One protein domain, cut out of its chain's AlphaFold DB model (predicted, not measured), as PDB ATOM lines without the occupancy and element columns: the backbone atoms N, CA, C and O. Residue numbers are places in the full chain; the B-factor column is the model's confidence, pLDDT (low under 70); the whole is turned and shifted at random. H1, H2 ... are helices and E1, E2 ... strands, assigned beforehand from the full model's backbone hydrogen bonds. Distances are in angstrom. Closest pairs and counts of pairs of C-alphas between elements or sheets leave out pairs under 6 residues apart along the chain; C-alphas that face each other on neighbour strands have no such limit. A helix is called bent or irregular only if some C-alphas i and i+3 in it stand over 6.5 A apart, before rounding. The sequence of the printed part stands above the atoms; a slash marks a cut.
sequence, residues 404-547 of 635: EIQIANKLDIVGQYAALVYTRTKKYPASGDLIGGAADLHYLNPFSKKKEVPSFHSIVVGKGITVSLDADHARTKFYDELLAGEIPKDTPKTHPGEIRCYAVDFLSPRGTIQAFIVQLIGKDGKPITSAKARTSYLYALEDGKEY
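This is residues 404 to 547 of the 635 residues of an uncharacterized protein of Candidatus Melainabacteria bacterium (UniProt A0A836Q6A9). A twisted sheet of four strands lies between two helices, H1 over one face and H2 over the other, both running along the strands, in three layers. Long stretches with no named element join most of these parts. The printed part has 144 residues, with two named helices and four named strands in the order H1, E1, H2, E2, E3, E4; the sheet's order is E1, E2, E3, E4, mixed, with E1 and E2 parallel and the other neighbours antiparallel. The class is mixed, helices and strands, with 70 of the 144 residues in named elements, under half. The whole is compact, with a radius of gyration of the C-alphas of 15.0 A and spans of 47 by 35 by 26 A.

H1, residues 404 to 425, begins at C-alpha (-47.220, -11.803, 13.312) and is 31.5 A long. It is neither bent nor irregular, but only just: C-alphas 409 and 412 are 6.2 A apart. E1 is residues 455 to 461, and H2 is residues 468 to 483, 22.6 A long. E2, residues 499 to 508, measures 28.1 A and E3, residues 511 to 520, 29.1 A. E4, residues 538 to 542, ends at C-alpha (-30.604, -22.140, 28.392).

In the sheet, E1 and E4 are edge strands. E1 and E2 are parallel, with N 457 and O 501 2.8 A apart, within hydrogen-bond range. E1, H2 and E2 form a strand-helix-strand unit, two parallel neighbour strands with a helix between, and its crossover is right-handed. E2, E3 and E4 form a meander, each strand the antiparallel neighbour of the one before. The hairpin E2 and E3 has N 504 and O 515 at 2.8 A; the hairpin E3 and E4 has N 516 and O 541 at 2.8 A. H1 is on the sheet at a height of 8.7 A, over E3 and along the strands, at 12 degrees to E3 on the local plane; their closest C-alphas, Leu 411 and Val 518, are 7.1 A apart. H2 is on the opposite face at a height of 8.9 A, over E2 and along it, at 3 degrees on the local plane; their closest C-alphas, Ala 471 and Ser 508, are 5.3 A apart. H1 and H2 are apart. Every O i to N i+4 pair is within hydrogen-bond range in H2, and 15 of 18 are in H1.

The C-alphas farthest apart, Lys 449 and Val 467, are 47.6 A apart. The printed part has no cut. The links H1 to E1, H2 to E2 and E3 to E4 are long, of 29, 15 and 17 residues; within the first, residues 443 to 444 pair with residues 451 to 452, antiparallel. The mean pLDDT of the printed part is 92.0, and residues 436 to 438 are under 70.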
ATOM      1  N   GLU A 404     -48.333 -11.690  12.364       95.38
ATOM      2  CA  GLU A 404     -47.220 -11.803  13.312       95.38
ATOM      3  C   GLU A 404     -47.650 -12.455  14.629       95.38
ATOM      4  O   GLU A 404     -46.961 -13.341  15.130       95.38
ATOM      5  N   ILE A 405     -48.819 -12.076  15.156       95.62
ATOM      6  CA  ILE A 405     -49.370 -12.645  16.395       95.62
ATOM      7  C   ILE A 405     -49.791 -14.106  16.192       95.62
ATOM      8  O   ILE A 405     -49.587 -14.937  17.073       95.62
ATOM      9  N   GLN A 406     -50.323 -14.460  15.018       94.12
ATOM     10  CA  GLN A 406     -50.669 -15.852  14.701       94.12
ATOM     11  C   GLN A 406     -49.442 -16.774  14.724       94.12
ATOM     12  O   GLN A 406     -49.530 -17.891  15.237       94.12
ATOM     13  N   ILE A 407     -48.305 -16.309  14.197       93.81
ATOM     14  CA  ILE A 407     -47.045 -17.063  14.229       93.81
ATOM     15  C   ILE A 407     -46.475 -17.088  15.653       93.81
ATOM     16  O   ILE A 407     -46.017 -18.135  16.108       93.81
ATOM     17  N   ALA A 408     -46.554 -15.970  16.382       93.62
ATOM     18  CA  ALA A 408     -46.112 -15.873  17.772       93.62
ATOM     19  C   ALA A 408     -46.775 -16.913  18.677       93.62
ATOM     20  O   ALA A 408     -46.094 -17.620  19.411       93.62
ATOM     21  N   ASN A 409     -48.086 -17.105  18.538       90.69
ATOM     22  CA  ASN A 409     -48.828 -18.100  19.315       90.69
ATOM     23  C   ASN A 409     -48.347 -19.548  19.080       90.69
ATOM     24  O   ASN A 409     -48.625 -20.433  19.885       90.69
ATOM     25  N   LYS A 410     -47.646 -19.829  17.971       89.44
ATOM     26  CA  LYS A 410     -47.057 -21.152  17.697       89.44
ATOM     27  C   LYS A 410     -45.686 -21.340  18.334       89.44
ATOM     28  O   LYS A 410     -45.275 -22.480  18.544       89.44
ATOM     29  N   LEU A 411     -44.996 -20.257  18.669       89.06
ATOM     30  CA  LEU A 411     -43.661 -20.308  19.250       89.06
ATOM     31  C   LEU A 411     -43.661 -20.935  20.651       89.06
ATOM     32  O   LEU A 411     -42.777 -21.741  20.936       89.06
ATOM     33  N   ASP A 412     -44.679 -20.664  21.474       83.19
ATOM     34  CA  ASP A 412     -44.795 -21.257  22.815       83.19
ATOM     35  C   ASP A 412     -44.845 -22.787  22.755       83.19
ATOM     36  O   ASP A 412     -44.205 -23.476  23.551       83.19
ATOM     37  N   ILE A 413     -45.548 -23.326  21.755       88.19
ATOM     38  CA  ILE A 413     -45.658 -24.766  21.518       88.19
ATOM     39  C   ILE A 413     -44.276 -25.339  21.174       88.19
ATOM     40  O   ILE A 413     -43.823 -26.295  21.805       88.19
ATOM     41  N   VAL A 414     -43.571 -24.729  20.216       91.44
ATOM     42  CA  VAL A 414     -42.220 -25.157  19.808       91.44
ATOM     43  C   VAL A 414     -41.247 -25.115  20.993       91.44
ATOM     44  O   VAL A 414     -40.496 -26.068  21.212       91.44
ATOM     45  N   GLY A 415     -41.295 -24.043  21.786       90.56
ATOM     46  CA  GLY A 415     -40.480 -23.865  22.985       90.56
ATOM     47  C   GLY A 415     -40.720 -24.942  24.043       90.56
ATOM     48  O   GLY A 415     -39.768 -25.564  24.521       90.56
ATOM     49  N   GLN A 416     -41.985 -25.231  24.361       89.88
ATOM     50  CA  GLN A 416     -42.363 -26.273  25.322       89.88
ATOM     51  C   GLN A 416     -41.881 -27.663  24.891       89.88
ATOM     52  O   GLN A 416     -41.330 -28.413  25.703       89.88
ATOM     53  N   TYR A 417     -42.030 -28.007  23.609       91.38
ATOM     54  CA  TYR A 417     -41.543 -29.288  23.103       91.38
ATOM     55  C   TYR A 417     -40.018 -29.378  23.109       91.38
ATOM     56  O   TYR A 417     -39.474 -30.414  23.498       91.38
ATOM     57  N   ALA A 418     -39.313 -28.305  22.747       93.62
ATOM     58  CA  ALA A 418     -37.857 -28.270  22.829       93.62
ATOM     59  C   ALA A 418     -37.363 -28.446  24.276       93.62
ATOM     60  O   ALA A 418     -36.434 -29.223  24.517       93.62
ATOM     61  N   ALA A 419     -38.024 -27.805  25.249       93.88
ATOM     62  CA  ALA A 419     -37.752 -28.010  26.670       93.88
ATOM     63  C   ALA A 419     -37.960 -29.479  27.075       93.88
ATOM     64  O   ALA A 419     -37.108 -30.076  27.736       93.88
ATOM     65  N   LEU A 420     -39.053 -30.102  26.630       92.69
ATOM     66  CA  LEU A 420     -39.348 -31.506  26.907       92.69
ATOM     67  C   LEU A 420     -38.291 -32.447  26.305       92.69
ATOM     68  O   LEU A 420     -37.803 -33.338  27.005       92.69
ATOM     69  N   VAL A 421     -37.868 -32.233  25.056       93.44
ATOM     70  CA  VAL A 421     -36.777 -33.009  24.433       93.44
ATOM     71  C   VAL A 421     -35.477 -32.852  25.226       93.44
ATOM     72  O   VAL A 421     -34.814 -33.854  25.518       93.44
ATOM     73  N   TYR A 422     -35.154 -31.632  25.663       95.38
ATOM     74  CA  TYR A 422     -33.974 -31.365  26.483       95.38
ATOM     75  C   TYR A 422     -34.032 -32.071  27.839       95.38
ATOM     76  O   TYR A 422     -33.055 -32.691  28.258       95.38
ATOM     77  N   THR A 423     -35.176 -32.062  28.530       94.50
ATOM     78  CA  THR A 423     -35.290 -32.749  29.829       94.50
ATOM     79  C   THR A 423     -34.984 -34.244  29.724       94.50
ATOM     80  O   THR A 423     -34.317 -34.773  30.621       94.50
ATOM     81  N   ARG A 424     -35.397 -34.882  28.614       92.81
ATOM     82  CA  ARG A 424     -35.208 -36.314  28.325       92.81
ATOM     83  C   ARG A 424     -33.801 -36.656  27.843       92.81
ATOM     84  O   ARG A 424     -33.230 -37.639  28.298       92.81
ATOM     85  N   THR A 425     -33.257 -35.873  26.916       93.38
ATOM     86  CA  THR A 425     -32.018 -36.221  26.195       93.38
ATOM     87  C   THR A 425     -30.791 -35.436  26.655       93.38
ATOM     88  O   THR A 425     -29.672 -35.782  26.282       93.38
ATOM     89  N   LYS A 426     -30.989 -34.377  27.452       94.19
ATOM     90  CA  LYS A 426     -29.982 -33.347  27.773       94.19
ATOM     91  C   LYS A 426     -29.381 -32.689  26.527       94.19
ATOM     92  O   LYS A 426     -28.242 -32.225  26.563       94.19
ATOM     93  N   LYS A 427     -30.140 -32.700  25.426       94.44
ATOM     94  CA  LYS A 427     -29.808 -32.072  24.152       94.44
ATOM     95  C   LYS A 427     -31.020 -31.381  23.555       94.44
ATOM     96  O   LYS A 427     -32.132 -31.904  23.617       94.44
ATOM     97  N   TYR A 428     -30.814 -30.204  22.980       96.06
ATOM     98  CA  TYR A 428     -31.865 -29.541  22.218       96.06
ATOM     99  C   TYR A 428     -32.013 -30.148  20.816       96.06
ATOM    100  O   TYR A 428     -31.040 -30.660  20.255       96.06
ATOM    101  N   PRO A 429     -33.229 -30.132  20.245       92.94
ATOM    102  CA  PRO A 429     -33.478 -30.706  18.930       92.94
ATOM    103  C   PRO A 429     -32.800 -29.876  17.834       92.94
ATOM    104  O   PRO A 429     -33.084 -28.694  17.668       92.94
ATOM    105  N   ALA A 430     -31.927 -30.524  17.060       91.69
ATOM    106  CA  ALA A 430     -31.301 -29.945  15.869       91.69
ATOM    107  C   ALA A 430     -32.107 -30.193  14.578       91.69
ATOM    108  O   ALA A 430     -31.758 -29.666  13.525       91.69
ATOM    109  N   SER A 431     -33.172 -31.001  14.646       90.31
ATOM    110  CA  SER A 431     -34.098 -31.268  13.545       90.31
ATOM    111  C   SER A 431     -35.529 -31.416  14.060       90.31
ATOM    112  O   SER A 431     -35.754 -31.800  15.212       90.31
ATOM    113  N   GLY A 432     -36.499 -31.142  13.183       84.50
ATOM    114  CA  GLY A 432     -37.922 -31.254  13.504       84.50
ATOM    115  C   GLY A 432     -38.361 -32.682  13.831       84.50
ATOM    116  O   GLY A 432     -39.249 -32.859  14.659       84.50
ATOM    117  N   ASP A 433     -37.695 -33.702  13.280       84.06
ATOM    118  CA  ASP A 433     -38.025 -35.119  13.506       84.06
ATOM    119  C   ASP A 433     -37.915 -35.525  14.982       84.06
ATOM    120  O   ASP A 433     -38.685 -36.349  15.473       84.06
ATOM    121  N   LEU A 434     -36.981 -34.909  15.715       77.94
ATOM    122  CA  LEU A 434     -36.780 -35.158  17.146       77.94
ATOM    123  C   LEU A 434     -37.933 -34.621  18.005       77.94
ATOM    124  O   LEU A 434     -38.116 -35.072  19.137       77.94
ATOM    125  N   ILE A 435     -38.713 -33.681  17.470       78.62
ATOM    126  CA  ILE A 435     -39.929 -33.154  18.097       78.62
ATOM    127  C   ILE A 435     -41.184 -33.848  17.529       78.62
ATOM    128  O   ILE A 435     -42.132 -34.129  18.264       78.62
ATOM    129  N   GLY A 436     -41.171 -34.165  16.231       57.22
ATOM    130  CA  GLY A 436     -42.314 -34.583  15.413       57.22
ATOM    131  C   GLY A 436     -42.892 -35.974  15.685       57.22
ATOM    132  O   GLY A 436     -43.852 -36.366  15.031       57.22
ATOM    133  N   GLY A 437     -42.375 -36.721  16.664       61.91
ATOM    134  CA  GLY A 437     -42.976 -37.996  17.079       61.91
ATOM    135  C   GLY A 437     -44.277 -37.853  17.886       61.91
ATOM    136  O   GLY A 437     -45.018 -38.825  18.007       61.91
ATOM    137  N   ALA A 438     -44.556 -36.673  18.455       57.59
ATOM    138  CA  ALA A 438     -45.700 -36.457  19.354       57.59
ATOM    139  C   ALA A 438     -46.492 -35.157  19.104       57.59
ATOM    140  O   ALA A 438     -47.528 -34.960  19.736       57.59
ATOM    141  N   ALA A 439     -46.024 -34.274  18.217       70.19
ATOM    142  CA  ALA A 439     -46.613 -32.956  17.990       70.19
ATOM    143  C   ALA A 439     -46.675 -32.627  16.497       70.19
ATOM    144  O   ALA A 439     -45.651 -32.698  15.814       70.19
ATOM    145  N   ASP A 440     -47.847 -32.222  15.997       79.75
ATOM    146  CA  ASP A 440     -47.940 -31.597  14.674       79.75
ATOM    147  C   ASP A 440     -47.329 -30.188  14.763       79.75
ATOM    148  O   ASP A 440     -47.983 -29.234  15.179       79.75
ATOM    149  N   LEU A 441     -46.041 -30.071  14.421       87.31
ATOM    150  CA  LEU A 441     -45.325 -28.791  14.371       87.31
ATOM    151  C   LEU A 441     -45.683 -27.944  13.152       87.31
ATOM    152  O   LEU A 441     -45.184 -26.825  13.014       87.31
ATOM    153  N   HIS A 442     -46.497 -28.464  12.240       91.31
ATOM    154  CA  HIS A 442     -46.843 -27.697  11.071       91.31
ATOM    155  C   HIS A 442     -47.732 -26.509  11.447       91.31
ATOM    156  O   HIS A 442     -48.675 -26.617  12.234       91.31
ATOM    157  N   TYR A 443     -47.483 -25.378  10.806       93.19
ATOM    158  CA  TYR A 443     -48.282 -24.175  10.962       93.19
ATOM    159  C   TYR A 443     -48.674 -23.627   9.593       93.19
ATOM    160  O   TYR A 443     -47.993 -23.840   8.592       93.19
ATOM    161  N   LEU A 444     -49.813 -22.941   9.536       94.94
ATOM    162  CA  LEU A 444     -50.203 -22.203   8.345       94.94
ATOM    163  C   LEU A 444     -49.469 -20.865   8.368       94.94
ATOM    164  O   LEU A 444     -49.783 -20.012   9.199       94.94
ATOM    165  N   ASN A 445     -48.498 -20.677   7.478       96.81
ATOM    166  CA  ASN A 445     -47.814 -19.400   7.354       96.81
ATOM    167  C   ASN A 445     -48.818 -18.356   6.821       96.81
ATOM    168  O   ASN A 445     -49.352 -18.508   5.716       96.81
ATOM    169  N   PRO A 446     -49.110 -17.289   7.581       95.81
ATOM    170  CA  PRO A 446     -50.154 -16.344   7.221       95.81
ATOM    171  C   PRO A 446     -49.768 -15.433   6.048       95.81
ATOM    172  O   PRO A 446     -50.666 -14.821   5.463       95.81
ATOM    173  N   PHE A 447     -48.488 -15.366   5.669       95.81
ATOM    174  CA  PHE A 447     -48.009 -14.598   4.518       95.81
ATOM    175  C   PHE A 447     -47.964 -15.445   3.244       95.81
ATOM    176  O   PHE A 447     -48.474 -15.014   2.213       95.81
ATOM    177  N   SER A 448     -47.407 -16.659   3.309       95.81
ATOM    178  CA  SER A 448     -47.307 -17.553   2.142       95.81
ATOM    179  C   SER A 448     -48.588 -18.358   1.880       95.81
ATOM    180  O   SER A 448     -48.764 -18.889   0.783       95.81
ATOM    181  N   LYS A 449     -49.475 -18.459   2.884       95.62
ATOM    182  CA  LYS A 449     -50.675 -19.319   2.923       95.62
ATOM    183  C   LYS A 449     -50.374 -20.814   2.763       95.62
ATOM    184  O   LYS A 449     -51.274 -21.593   2.458       95.62
ATOM    185  N   LYS A 450     -49.122 -21.226   2.975       96.62
ATOM    186  CA  LYS A 450     -48.687 -22.625   2.896       96.62
ATOM    187  C   LYS A 450     -48.550 -23.224   4.291       96.62
ATOM    188  O   LYS A 450     -48.239 -22.526   5.254       96.62
ATOM    189  N   LYS A 451     -48.797 -24.532   4.389       95.56
ATOM    190  CA  LYS A 451     -48.488 -25.318   5.586       95.56
ATOM    191  C   LYS A 451     -46.974 -25.544   5.602       95.56
ATOM    192  O   LYS A 451     -46.441 -26.168   4.689       95.56
ATOM    193  N   GLU A 452     -46.302 -24.988   6.598       94.69
ATOM    194  CA  GLU A 452     -44.846 -24.996   6.754       94.69
ATOM    195  C   GLU A 452     -44.469 -25.645   8.089       94.69
ATOM    196  O   GLU A 452     -45.318 -25.827   8.963       94.69
ATOM    197  N   VAL A 453     -43.200 -26.016   8.237       93.38
ATOM    198  CA  VAL A 453     -42.618 -26.518   9.489       93.38
ATOM    199  C   VAL A 453     -41.507 -25.571   9.941       93.38
ATOM    200  O   VAL A 453     -40.864 -24.965   9.081       93.38
ATOM    201  N   PRO A 454     -41.252 -25.435  11.256       95.00
ATOM    202  CA  PRO A 454     -40.131 -24.642  11.740       95.00
ATOM    203  C   PRO A 454     -38.806 -25.141  11.151       95.00
ATOM    204  O   PRO A 454     -38.595 -26.352  11.020       95.00
ATOM    205  N   SER A 455     -37.912 -24.220  10.798       95.12
ATOM    206  CA  SER A 455     -36.574 -24.551  10.315       95.12
ATOM    207  C   SER A 455     -35.626 -24.732  11.497       95.12
ATOM    208  O   SER A 455     -35.591 -23.919  12.416       95.12
ATOM    209  N   PHE A 456     -34.865 -25.826  11.499       95.12
ATOM    210  CA  PHE A 456     -33.950 -26.163  12.589       95.12
ATOM    211  C   PHE A 456     -32.501 -26.037  12.137       95.12
ATOM    212  O   PHE A 456     -32.116 -26.524  11.073       95.12
ATOM    213  N   HIS A 457     -31.693 -25.404  12.980       95.69
ATOM    214  CA  HIS A 457     -30.289 -25.132  12.727       95.69
ATOM    215  C   HIS A 457     -29.463 -25.432  13.976       95.69
ATOM    216  O   HIS A 457     -29.887 -25.146  15.094       95.69
ATOM    217  N   SER A 458     -28.267 -25.987  13.788       95.38
ATOM    218  CA  SER A 458     -27.298 -26.195  14.865       95.38
ATOM    219  C   SER A 458     -26.151 -25.205  14.713       95.38
ATOM    220  O   SER A 458     -25.594 -25.067  13.624       95.38
ATOM    221  N   ILE A 459     -25.824 -24.500  15.792       95.62
ATOM    222  CA  ILE A 459     -24.789 -23.465  15.821       95.62
ATOM    223  C   ILE A 459     -23.846 -23.766  16.984       95.62
ATOM    224  O   ILE A 459     -24.281 -24.120  18.074       95.62
ATOM    225  N   VAL A 460     -22.543 -23.598  16.766       95.81
ATOM    226  CA  VAL A 460     -21.532 -23.737  17.820       95.81
ATOM    227  C   VAL A 460     -20.826 -22.400  17.991       95.81
ATOM    228  O   VAL A 460     -20.187 -21.908  17.060       95.81
ATOM    229  N   VAL A 461     -20.918 -21.820  19.185       94.25
ATOM    230  CA  VAL A 461     -20.329 -20.518  19.523       94.25
ATOM    231  C   VAL A 461     -19.149 -20.729  20.471       94.25
ATOM    232  O   VAL A 461     -19.205 -21.545  21.387       94.25
ATOM    233  N   GLY A 462     -18.058 -19.989  20.256       88.44
ATOM    234  CA  GLY A 462     -16.872 -20.044  21.121       88.44
ATOM    235  C   GLY A 462     -15.850 -21.128  20.766       88.44
ATOM    236  O   GLY A 462     -15.003 -21.486  21.585       88.44
ATOM    237  N   LYS A 463     -15.880 -21.657  19.536       88.31
ATOM    238  CA  LYS A 463     -14.874 -22.623  19.070       88.31
ATOM    239  C   LYS A 463     -13.467 -22.014  19.131       88.31
ATOM    240  O   LYS A 463     -13.194 -21.010  18.483       88.31
ATOM    241  N   GLY A 464     -12.572 -22.658  19.881       84.06
ATOM    242  CA  GLY A 464     -11.179 -22.226  20.043       84.06
ATOM    243  C   GLY A 464     -10.939 -21.216  21.169       84.06
ATOM    244  O   GLY A 464      -9.799 -20.805  21.364       84.06
ATOM    245  N   ILE A 465     -11.971 -20.841  21.933       86.19
ATOM    246  CA  ILE A 465     -11.821 -19.965  23.095       86.19
ATOM    247  C   ILE A 465     -11.367 -20.790  24.306       86.19
ATOM    248  O   ILE A 465     -12.024 -21.749  24.707       86.19
ATOM    249  N   THR A 466     -10.235 -20.413  24.900       81.06
ATOM    250  CA  THR A 466      -9.634 -21.111  26.052       81.06
ATOM    251  C   THR A 466      -9.870 -20.405  27.388       81.06
ATOM    252  O   THR A 466      -9.621 -20.994  28.439       81.06
ATOM    253  N   VAL A 467     -10.377 -19.170  27.373       84.00
ATOM    254  CA  VAL A 467     -10.613 -18.339  28.563       84.00
ATOM    255  C   VAL A 467     -12.115 -18.203  28.816       84.00
ATOM    256  O   VAL A 467     -12.885 -17.900  27.910       84.00
ATOM    257  N   SER A 468     -12.564 -18.412  30.061       81.38
ATOM    258  CA  SER A 468     -14.003 -18.424  30.375       81.38
ATOM    259  C   SER A 468     -14.674 -17.065  30.207       81.38
ATOM    260  O   SER A 468     -15.830 -17.013  29.803       81.38
ATOM    261  N   LEU A 469     -13.951 -15.978  30.495       87.38
ATOM    262  CA  LEU A 469     -14.459 -14.616  30.319       87.38
ATOM    263  C   LEU A 469     -14.779 -14.326  28.846       87.38
ATOM    264  O   LEU A 469     -15.825 -13.762  28.540       87.38
ATOM    265  N   ASP A 470     -13.918 -14.788  27.941       89.56
ATOM    266  CA  ASP A 470     -14.105 -14.621  26.500       89.56
ATOM    267  C   ASP A 470     -15.278 -15.469  25.986       89.56
ATOM    268  O   ASP A 470     -16.000 -15.045  25.087       89.56
ATOM    269  N   ALA A 471     -15.518 -16.641  26.587       88.81
ATOM    270  CA  ALA A 471     -16.666 -17.485  26.259       88.81
ATOM    271  C   ALA A 471     -17.997 -16.843  26.695       88.81
ATOM    272  O   ALA A 471     -18.957 -16.828  25.922       88.81
ATOM    273  N   ASP A 472     -18.049 -16.248  27.892       90.81
ATOM    274  CA  ASP A 472     -19.215 -15.485  28.359       90.81
ATOM    275  C   ASP A 472     -19.457 -14.232  27.501       90.81
ATOM    276  O   ASP A 472     -20.607 -13.908  27.177       90.81
ATOM    277  N   HIS A 473     -18.386 -13.557  27.076       93.69
ATOM    278  CA  HIS A 473     -18.478 -12.426  26.158       93.69
ATOM    279  C   HIS A 473     -19.001 -12.852  24.779       93.69
ATOM    280  O   HIS A 473     -19.894 -12.199  24.245       93.69
ATOM    281  N   ALA A 474     -18.520 -13.972  24.230       93.62
ATOM    282  CA  ALA A 474     -19.006 -14.517  22.962       93.62
ATOM    283  C   ALA A 474     -20.488 -14.916  23.030       93.62
ATOM    284  O   ALA A 474     -21.242 -14.618  22.104       93.62
ATOM    285  N   ARG A 475     -20.926 -15.528  24.141       94.56
ATOM    286  CA  ARG A 475     -22.344 -15.825  24.395       94.56
ATOM    287  C   ARG A 475     -23.190 -14.553  24.426       94.56
ATOM    288  O   ARG A 475     -24.215 -14.491  23.757       94.56
ATOM    289  N   THR A 476     -22.752 -13.543  25.176       93.62
ATOM    290  CA  THR A 476     -23.470 -12.262  25.297       93.62
ATOM    291  C   THR A 476     -23.570 -11.565  23.943       93.62
ATOM    292  O   THR A 476     -24.663 -11.208  23.524       93.62
ATOM    293  N   LYS A 477     -22.455 -11.486  23.204       95.25
ATOM    294  CA  LYS A 477     -22.402 -10.912  21.856       95.25
ATOM    295  C   LYS A 477     -23.357 -11.610  20.892       95.25
ATOM    296  O   LYS A 477     -24.021 -10.940  20.116       95.25
ATOM    297  N   PHE A 478     -23.453 -12.935  20.961       95.75
ATOM    298  CA  PHE A 478     -24.377 -13.695  20.124       95.75
ATOM    299  C   PHE A 478     -25.846 -13.356  20.428       95.75
ATOM    300  O   PHE A 478     -26.629 -13.145  19.505       95.75
ATOM    301  N   TYR A 479     -26.226 -13.241  21.707       95.38
ATOM    302  CA  TYR A 479     -27.568 -12.772  22.071       95.38
ATOM    303  C   TYR A 479     -27.811 -11.321  21.647       95.38
ATOM    304  O   TYR A 479     -28.894 -11.027  21.149       95.38
ATOM    305  N   ASP A 480     -26.827 -10.434  21.801       94.75
ATOM    306  CA  ASP A 480     -26.931  -9.030  21.386       94.75
ATOM    307  C   ASP A 480     -27.117  -8.897  19.867       94.75
ATOM    308  O   ASP A 480     -27.965  -8.123  19.425       94.75
ATOM    309  N   GLU A 481     -26.386  -9.680  19.068       95.88
ATOM    310  CA  GLU A 481     -26.544  -9.747  17.607       95.88
ATOM    311  C   GLU A 481     -27.953 -10.224  17.234       95.88
ATOM    312  O   GLU A 481     -28.646  -9.574  16.445       95.88
ATOM    313  N   LEU A 482     -28.431 -11.308  17.856       95.44
ATOM    314  CA  LEU A 482     -29.789 -11.791  17.615       95.44
ATOM    315  C   LEU A 482     -30.840 -10.753  18.014       95.44
ATOM    316  O   LEU A 482     -31.752 -10.510  17.231       95.44
ATOM    317  N   LEU A 483     -30.703 -10.120  19.186       94.50
ATOM    318  CA  LEU A 483     -31.611  -9.076  19.675       94.50
ATOM    319  C   LEU A 483     -31.589  -7.830  18.790       94.50
ATOM    320  O   LEU A 483     -32.620  -7.170  18.668       94.50
ATOM    321  N   ALA A 484     -30.466  -7.510  18.148       94.62
ATOM    322  CA  ALA A 484     -30.377  -6.447  17.149       94.62
ATOM    323  C   ALA A 484     -31.087  -6.803  15.826       94.62
ATOM    324  O   ALA A 484     -31.190  -5.960  14.932       94.62
ATOM    325  N   GLY A 485     -31.607  -8.028  15.703       93.81
ATOM    326  CA  GLY A 485     -32.265  -8.536  14.506       93.81
ATOM    327  C   GLY A 485     -31.290  -9.098  13.474       93.81
ATOM    328  O   GLY A 485     -31.668  -9.246  12.310       93.81
ATOM    329  N   GLU A 486     -30.049  -9.407  13.864       95.50
ATOM    330  CA  GLU A 486     -29.117 -10.107  12.986       95.50
ATOM    331  C   GLU A 486     -29.506 -11.585  12.848       95.50
ATOM    332  O   GLU A 486     -30.060 -12.216  13.753       95.50
ATOM    333  N   ILE A 487     -29.224 -12.134  11.670       93.31
ATOM    334  CA  ILE A 487     -29.421 -13.546  11.351       93.31
ATOM    335  C   ILE A 487     -28.028 -14.180  11.264       93.31
ATOM    336  O   ILE A 487     -27.170 -13.634  10.558       93.31
ATOM    337  N   PRO A 488     -27.768 -15.318  11.935       94.44
ATOM    338  CA  PRO A 488     -26.462 -15.963  11.880       94.44
ATOM    339  C   PRO A 488     -26.043 -16.274  10.436       94.44
ATOM    340  O   PRO A 488     -26.820 -16.830   9.659       94.44
ATOM    341  N   LYS A 489     -24.800 -15.928  10.076       89.31
ATOM    342  CA  LYS A 489     -24.298 -15.954   8.686       89.31
ATOM    343  C   LYS A 489     -24.374 -17.323   8.011       89.31
ATOM    344  O   LYS A 489     -24.562 -17.387   6.803       89.31
ATOM    345  N   ASP A 490     -24.250 -18.394   8.787       87.31
ATOM    346  CA  ASP A 490     -24.233 -19.772   8.282       87.31
ATOM    347  C   ASP A 490     -25.641 -20.348   8.054       87.31
ATOM    348  O   ASP A 490     -25.800 -21.533   7.762       87.31
ATOM    349  N   THR A 491     -26.683 -19.526   8.204       90.06
ATOM    350  CA  THR A 491     -28.069 -19.968   8.054       90.06
ATOM    351  C   THR A 491     -28.612 -19.617   6.664       90.06
ATOM    352  O   THR A 491     -28.224 -18.602   6.081       90.06
ATOM    353  N   PRO A 492     -29.516 -20.439   6.094       91.94
ATOM    354  CA  PRO A 492     -30.143 -20.150   4.806       91.94
ATOM    355  C   PRO A 492     -30.853 -18.794   4.797       91.94
ATOM    356  O   PRO A 492     -31.246 -18.280   5.844       91.94
ATOM    357  N   LYS A 493     -31.094 -18.233   3.609       94.12
ATOM    358  CA  LYS A 493     -31.864 -16.989   3.465       94.12
ATOM    359  C   LYS A 493     -33.267 -17.142   4.069       94.12
ATOM    360  O   LYS A 493     -33.912 -18.165   3.857       94.12
ATOM    361  N   THR A 494     -33.714 -16.131   4.809       95.38
ATOM    362  CA  THR A 494     -35.044 -16.092   5.428       95.38
ATOM    363  C   THR A 494     -36.150 -15.811   4.420       95.38
ATOM    364  O   THR A 494     -35.930 -15.166   3.387       95.38
ATOM    365  N   HIS A 495     -37.365 -16.247   4.751       96.31
ATOM    366  CA  HIS A 495     -38.584 -15.819   4.066       96.31
ATOM    367  C   HIS A 495     -39.673 -15.358   5.055       96.31
ATOM    368  O   HIS A 495     -39.654 -15.759   6.220       96.31
ATOM    369  N   PRO A 496     -40.644 -14.533   4.622       97.31
ATOM    370  CA  PRO A 496     -41.691 -14.026   5.506       97.31
ATOM    371  C   PRO A 496     -42.505 -15.130   6.187       97.31
ATOM    372  O   PRO A 496     -42.955 -16.067   5.528       97.31
ATOM    373  N   GLY A 497     -42.719 -15.004   7.496       96.31
ATOM    374  CA  GLY A 497     -43.491 -15.952   8.303       96.31
ATOM    375  C   GLY A 497     -42.750 -17.206   8.757       96.31
ATOM    376  O   GLY A 497     -43.376 -18.117   9.297       96.31
ATOM    377  N   GLU A 498     -41.440 -17.282   8.529       96.88
ATOM    378  CA  GLU A 498     -40.618 -18.402   8.986       96.88
ATOM    379  C   GLU A 498     -40.492 -18.427  10.517       96.88
ATOM    380  O   GLU A 498     -40.243 -17.393  11.146       96.88
ATOM    381  N   ILE A 499     -40.601 -19.617  11.112       96.44
ATOM    382  CA  ILE A 499     -40.202 -19.885  12.498       96.44
ATOM    383  C   ILE A 499     -38.830 -20.556  12.460       96.44
ATOM    384  O   ILE A 499     -38.723 -21.702  12.020       96.44
ATOM    385  N   ARG A 500     -37.791 -19.862  12.931       96.00
ATOM    386  CA  ARG A 500     -36.424 -20.394  12.996       96.00
ATOM    387  C   ARG A 500     -36.083 -20.878  14.383       96.00
ATOM    388  O   ARG A 500     -36.281 -20.156  15.353       96.00
ATOM    389  N   CYS A 501     -35.499 -22.061  14.460       96.50
ATOM    390  CA  CYS A 501     -35.070 -22.706  15.686       96.50
ATOM    391  C   CYS A 501     -33.563 -22.970  15.634       96.50
ATOM    392  O   CYS A 501     -33.072 -23.661  14.742       96.50
ATOM    393  N   TYR A 502     -32.833 -22.460  16.617       96.94
ATOM    394  CA  TYR A 502     -31.393 -22.631  16.754       96.94
ATOM    395  C   TYR A 502     -31.090 -23.476  17.990       96.94
ATOM    396  O   TYR A 502     -31.371 -23.050  19.108       96.94
ATOM    397  N   ALA A 503     -30.494 -24.650  17.800       97.06
ATOM    398  CA  ALA A 503     -29.823 -25.398  18.856       97.06
ATOM    399  C   ALA A 503     -28.368 -24.915  18.932       97.06
ATOM    400  O   ALA A 503     -27.577 -25.165  18.018       97.06
ATOM    401  N   VAL A 504     -28.040 -24.173  19.986       97.25
ATOM    402  CA  VAL A 504     -26.767 -23.466  20.132       97.25
ATOM    403  C   VAL A 504     -25.932 -24.103  21.236       97.25
ATOM    404  O   VAL A 504     -26.364 -24.159  22.384       97.25
ATOM    405  N   ASP A 505     -24.716 -24.522  20.902       97.00
ATOM    406  CA  ASP A 505     -23.726 -24.993  21.868       97.00
ATOM    407  C   ASP A 505     -22.711 -23.876  22.145       97.00
ATOM    408  O   ASP A 505     -21.875 -23.549  21.296       97.00
ATOM    409  N   PHE A 506     -22.758 -23.292  23.343       96.50
ATOM    410  CA  PHE A 506     -21.757 -22.337  23.815       96.50
ATOM    411  C   PHE A 506     -20.599 -23.091  24.469       96.50
ATOM    412  O   PHE A 506     -20.728 -23.651  25.561       96.50
ATOM    413  N   LEU A 507     -19.447 -23.108  23.802       95.19
ATOM    414  CA  LEU A 507     -18.239 -23.750  24.309       95.19
ATOM    415  C   LEU A 507     -17.530 -22.823  25.304       95.19
ATOM    416  O   LEU A 507     -17.062 -21.747  24.941       95.19
ATOM    417  N   SER A 508     -17.430 -23.260  26.559       93.25
ATOM    418  CA  SER A 508     -16.678 -22.584  27.619       93.25
ATOM    419  C   SER A 508     -15.690 -23.557  28.272       93.25
ATOM    420  O   SER A 508     -15.973 -24.755  28.354       93.25
ATOM    421  N   PRO A 509     -14.553 -23.086  28.819       89.38
ATOM    422  CA  PRO A 509     -13.643 -23.924  29.609       89.38
ATOM    423  C   PRO A 509     -14.310 -24.595  30.818       89.38
ATOM    424  O   PRO A 509     -13.798 -25.585  31.332       89.38
ATOM    425  N   ARG A 510     -15.446 -24.056  31.287       91.00
ATOM    426  CA  ARG A 510     -16.236 -24.622  32.396       91.00
ATOM    427  C   ARG A 510     -17.180 -25.749  31.963       91.00
ATOM    428  O   ARG A 510     -17.724 -26.430  32.825       91.00
ATOM    429  N   GLY A 511     -17.380 -25.928  30.661       92.75
ATOM    430  CA  GLY A 511     -18.338 -26.864  30.084       92.75
ATOM    431  C   GLY A 511     -19.099 -26.256  28.909       92.75
ATOM    432  O   GLY A 511     -19.008 -25.059  28.637       92.75
ATOM    433  N   THR A 512     -19.852 -27.096  28.207       95.12
ATOM    434  CA  THR A 512     -20.759 -26.655  27.145       95.12
ATOM    435  C   THR A 512     -22.092 -26.258  27.759       95.12
ATOM    436  O   THR A 512     -22.739 -27.094  28.389       95.12
ATOM    437  N   ILE A 513     -22.490 -25.005  27.561       95.50
ATOM    438  CA  ILE A 513     -23.839 -24.525  27.875       95.50
ATOM    439  C   ILE A 513     -24.669 -24.705  26.612       95.50
ATOM    440  O   ILE A 513     -24.247 -24.268  25.538       95.50
ATOM    441  N   GLN A 514     -25.828 -25.344  26.722       96.69
ATOM    442  CA  GLN A 514     -26.708 -25.530  25.577       96.69
ATOM    443  C   GLN A 514     -27.857 -24.537  25.640       96.69
ATOM    444  O   GLN A 514     -28.459 -24.329  26.694       96.69
ATOM    445  N   ALA A 515     -28.204 -23.965  24.496       97.31
ATOM    446  CA  ALA A 515     -29.364 -23.109  24.365       97.31
ATOM    447  C   ALA A 515     -30.236 -23.500  23.176       97.31
ATOM    448  O   ALA A 515     -29.770 -24.054  22.180       97.31
ATOM    449  N   PHE A 516     -31.518 -23.180  23.283       97.12
ATOM    450  CA  PHE A 516     -32.475 -23.274  22.197       97.12
ATOM    451  C   PHE A 516     -33.143 -21.932  22.003       97.12
ATOM    452  O   PHE A 516     -33.790 -21.433  22.920       97.12
ATOM    453  N   ILE A 517     -32.974 -21.349  20.823       96.38
ATOM    454  CA  ILE A 517     -33.458 -20.007  20.519       96.38
ATOM    455  C   ILE A 517     -34.424 -20.092  19.349       96.38
ATOM    456  O   ILE A 517     -34.090 -20.642  18.302       96.38
ATOM    457  N   VAL A 518     -35.614 -19.528  19.517       95.81
ATOM    458  CA  VAL A 518     -36.616 -19.392  18.467       95.81
ATOM    459  C   VAL A 518     -36.708 -17.928  18.056       95.81
ATOM    460  O   VAL A 518     -36.905 -17.047  18.896       95.81
ATOM    461  N   GLN A 519     -36.569 -17.679  16.758       95.50
ATOM    462  CA  GLN A 519     -36.666 -16.362  16.138       95.50
ATOM    463  C   GLN A 519     -37.775 -16.393  15.087       95.50
ATOM    464  O   GLN A 519     -37.844 -17.304  14.261       95.50
ATOM    465  N   LEU A 520     -38.651 -15.394  15.123       96.44
ATOM    466  CA  LEU A 520     -39.762 -15.271  14.182       96.44
ATOM    467  C   LEU A 520     -39.411 -14.279  13.084       96.44
ATOM    468  O   LEU A 520     -38.889 -13.206  13.386       96.44
ATOM    469  N   ILE A 521     -39.737 -14.608  11.839       97.25
ATOM    470  CA  ILE A 521     -39.500 -13.738  10.687       97.25
ATOM    471  C   ILE A 521     -40.806 -13.066  10.254       97.25
ATOM    472  O   ILE A 521     -41.793 -13.730   9.937       97.25
ATOM    473  N   GLY A 522     -40.807 -11.735  10.240       96.12
ATOM    474  CA  GLY A 522     -41.948 -10.904   9.875       96.12
ATOM    475  C   GLY A 522     -42.177 -10.811   8.368       96.12
ATOM    476  O   GLY A 522     -41.473 -11.420   7.558       96.12
ATOM    477  N   LYS A 523     -43.171 -10.006   7.984       95.31
ATOM    478  CA  LYS A 523     -43.556  -9.754   6.586       95.31
ATOM    479  C   LYS A 523     -42.400  -9.264   5.706       95.31
ATOM    480  O   LYS A 523     -42.333  -9.596   4.526       95.31
ATOM    481  N   ASP A 524     -41.501  -8.473   6.276       94.81
ATOM    482  CA  ASP A 524     -40.349  -7.867   5.605       94.81
ATOM    483  C   ASP A 524     -39.146  -8.818   5.467       94.81
ATOM    484  O   ASP A 524     -38.095  -8.423   4.958       94.81
ATOM    485  N   GLY A 525     -39.282 -10.074   5.909       95.06
ATOM    486  CA  GLY A 525     -38.203 -11.060   5.897       95.06
ATOM    487  C   GLY A 525     -37.156 -10.842   6.993       95.06
ATOM    488  O   GLY A 525     -36.128 -11.528   6.984       95.06
ATOM    489  N   LYS A 526     -37.401  -9.919   7.932       95.62
ATOM    490  CA  LYS A 526     -36.528  -9.640   9.080       95.62
ATOM    491  C   LYS A 526     -37.119 -10.199  10.375       95.62
ATOM    492  O   LYS A 526     -38.312 -10.498  10.423       95.62
ATOM    493  N   PRO A 527     -36.312 -10.341  11.440       96.31
ATOM    494  CA  PRO A 527     -36.827 -10.741  12.738       96.31
ATOM    495  C   PRO A 527     -37.910  -9.790  13.256       96.31
ATOM    496  O   PRO A 527     -37.758  -8.567  13.217       96.31
ATOM    497  N   ILE A 528     -39.000 -10.360  13.761       95.56
ATOM    498  CA  ILE A 528     -40.118  -9.613  14.339       95.56
ATOM    499  C   ILE A 528     -39.623  -8.826  15.558       95.56
ATOM    500  O   ILE A 528     -38.968  -9.379  16.438       95.56
ATOM    501  N   THR A 529     -39.949  -7.536  15.644       94.50
ATOM    502  CA  THR A 529     -39.580  -6.690  16.791       94.50
ATOM    503  C   THR A 529     -40.455  -6.967  18.015       94.50
ATOM    504  O   THR A 529     -41.659  -7.192  17.877       94.50
ATOM    505  N   SER A 530     -39.859  -6.921  19.206       91.56
ATOM    506  CA  SER A 530     -40.528  -7.126  20.494       91.56
ATOM    507  C   SER A 530     -41.172  -5.841  21.038       91.56
ATOM    508  O   SER A 530     -41.045  -4.758  20.462       91.56
ATOM    509  N   ALA A 531     -41.823  -5.950  22.201       89.62
ATOM    510  CA  ALA A 531     -42.277  -4.810  22.995       89.62
ATOM    511  C   ALA A 531     -41.160  -3.859  23.440       89.62
ATOM    512  O   ALA A 531     -41.439  -2.728  23.848       89.62
ATOM    513  N   LYS A 532     -39.899  -4.292  23.445       87.88
ATOM    514  CA  LYS A 532     -38.787  -3.424  23.811       87.88
ATOM    515  C   LYS A 532     -38.224  -2.735  22.574       87.88
ATOM    516  O   LYS A 532     -37.975  -3.353  21.540       87.88
ATOM    517  N   ALA A 533     -37.976  -1.442  22.753       86.56
ATOM    518  CA  ALA A 533     -37.322  -0.553  21.810       86.56
ATOM    519  C   ALA A 533     -36.168  -1.232  21.065       86.56
ATOM    520  O   ALA A 533     -35.207  -1.668  21.703       86.56
ATOM    521  N   ARG A 534     -36.258  -1.283  19.729       87.19
ATOM    522  CA  ARG A 534     -35.169  -1.721  18.832       87.19
ATOM    523  C   ARG A 534     -34.617  -3.120  19.111       87.19
ATOM    524  O   ARG A 534     -33.458  -3.384  18.811       87.19
ATOM    525  N   THR A 535     -35.428  -4.003  19.687       92.50
ATOM    526  CA  THR A 535     -35.030  -5.396  19.912       92.50
ATOM    527  C   THR A 535     -35.959  -6.344  19.176       92.50
ATOM    528  O   THR A 535     -37.173  -6.133  19.159       92.50
ATOM    529  N   SER A 536     -35.413  -7.398  18.579       93.94
ATOM    530  CA  SER A 536     -36.206  -8.504  18.054       93.94
ATOM    531  C   SER A 536     -36.791  -9.335  19.190       93.94
ATOM    532  O   SER A 536     -36.169  -9.501  20.240       93.94
ATOM    533  N   TYR A 537     -37.965  -9.905  18.965       93.56
ATOM    534  CA  TYR A 537     -38.525 -10.910  19.848       93.56
ATOM    535  C   TYR A 537     -37.769 -12.229  19.686       93.56
ATOM    536  O   TYR A 537     -37.612 -12.736  18.574       93.56
ATOM    537  N   LEU A 538     -37.307 -12.769  20.810       92.75
ATOM    538  CA  LEU A 538     -36.622 -14.048  20.896       92.75
ATOM    539  C   LEU A 538     -37.236 -14.838  22.043       92.75
ATOM    540  O   LEU A 538     -37.385 -14.314  23.148       92.75
ATOM    541  N   TYR A 539     -37.521 -16.106  21.788       94.00
ATOM    542  CA  TYR A 539     -37.752 -17.072  22.851       94.00
ATOM    543  C   TYR A 539     -36.498 -17.903  23.013       94.00
ATOM    544  O   TYR A 539     -36.019 -18.484  22.043       94.00
ATOM    545  N   ALA A 540     -35.948 -17.955  24.217       95.25
ATOM    546  CA  ALA A 540     -34.699 -18.647  24.465       95.25
ATOM    547  C   ALA A 540     -34.816 -19.538  25.699       95.25
ATOM    548  O   ALA A 540     -35.386 -19.153  26.720       95.25
ATOM    549  N   LEU A 541     -34.241 -20.729  25.604       96.38
ATOM    550  CA  LEU A 541     -34.031 -21.641  26.713       96.38
ATOM    551  C   LEU A 541     -32.529 -21.872  26.857       96.38
ATOM    552  O   LEU A 541     -31.875 -22.145  25.859       96.38
ATOM    553  N   GLU A 542     -31.992 -21.806  28.067       96.00
ATOM    554  CA  GLU A 542     -30.604 -22.140  28.392       96.00
ATOM    555  C   GLU A 542     -30.603 -23.258  29.442       96.00
ATOM    556  O   GLU A 542     -31.227 -23.135  30.501       96.00
ATOM    557  N   ASP A 543     -29.966 -24.384  29.127       95.12
ATOM    558  CA  ASP A 543     -29.904 -25.593  29.955       95.12
ATOM    559  C   ASP A 543     -31.265 -26.040  30.541       95.12
ATOM    560  O   ASP A 543     -31.375 -26.528  31.672       95.12
ATOM    561  N   GLY A 544     -32.329 -25.891  29.754       92.31
ATOM    562  CA  GLY A 544     -33.704 -26.263  30.100       92.31
ATOM    563  C   GLY A 544     -34.486 -25.197  30.868       92.31
ATOM    564  O   GLY A 544     -35.623 -25.461  31.259       92.31
ATOM    565  N   LYS A 545     -33.911 -24.013  31.096       93.75
ATOM    566  CA  LYS A 545     -34.561 -22.885  31.778       93.75
ATOM    567  C   LYS A 545     -34.833 -21.757  30.800       93.75
ATOM    568  O   LYS A 545     -34.032 -21.510  29.912       93.75
ATOM    569  N   GLU A 546     -35.936 -21.046  30.983       92.25
ATOM    570  CA  GLU A 546     -36.242 -19.868  30.174       92.25
ATOM    571  C   GLU A 546     -35.183 -18.774  30.381       92.25
ATOM    572  O   GLU A 546     -34.923 -18.342  31.508       92.25
ATOM    573  N   TYR A 547     -34.567 -18.334  29.285       89.50
ATOM    574  CA  TYR A 547     -33.618 -17.233  29.272       89.50
ATOM    575  C   TYR A 547     -34.360 -15.924  28.999       89.50
ATOM    576  O   TYR A 547     -34.789 -15.638  27.882       89.50
TER     577      TYR A 547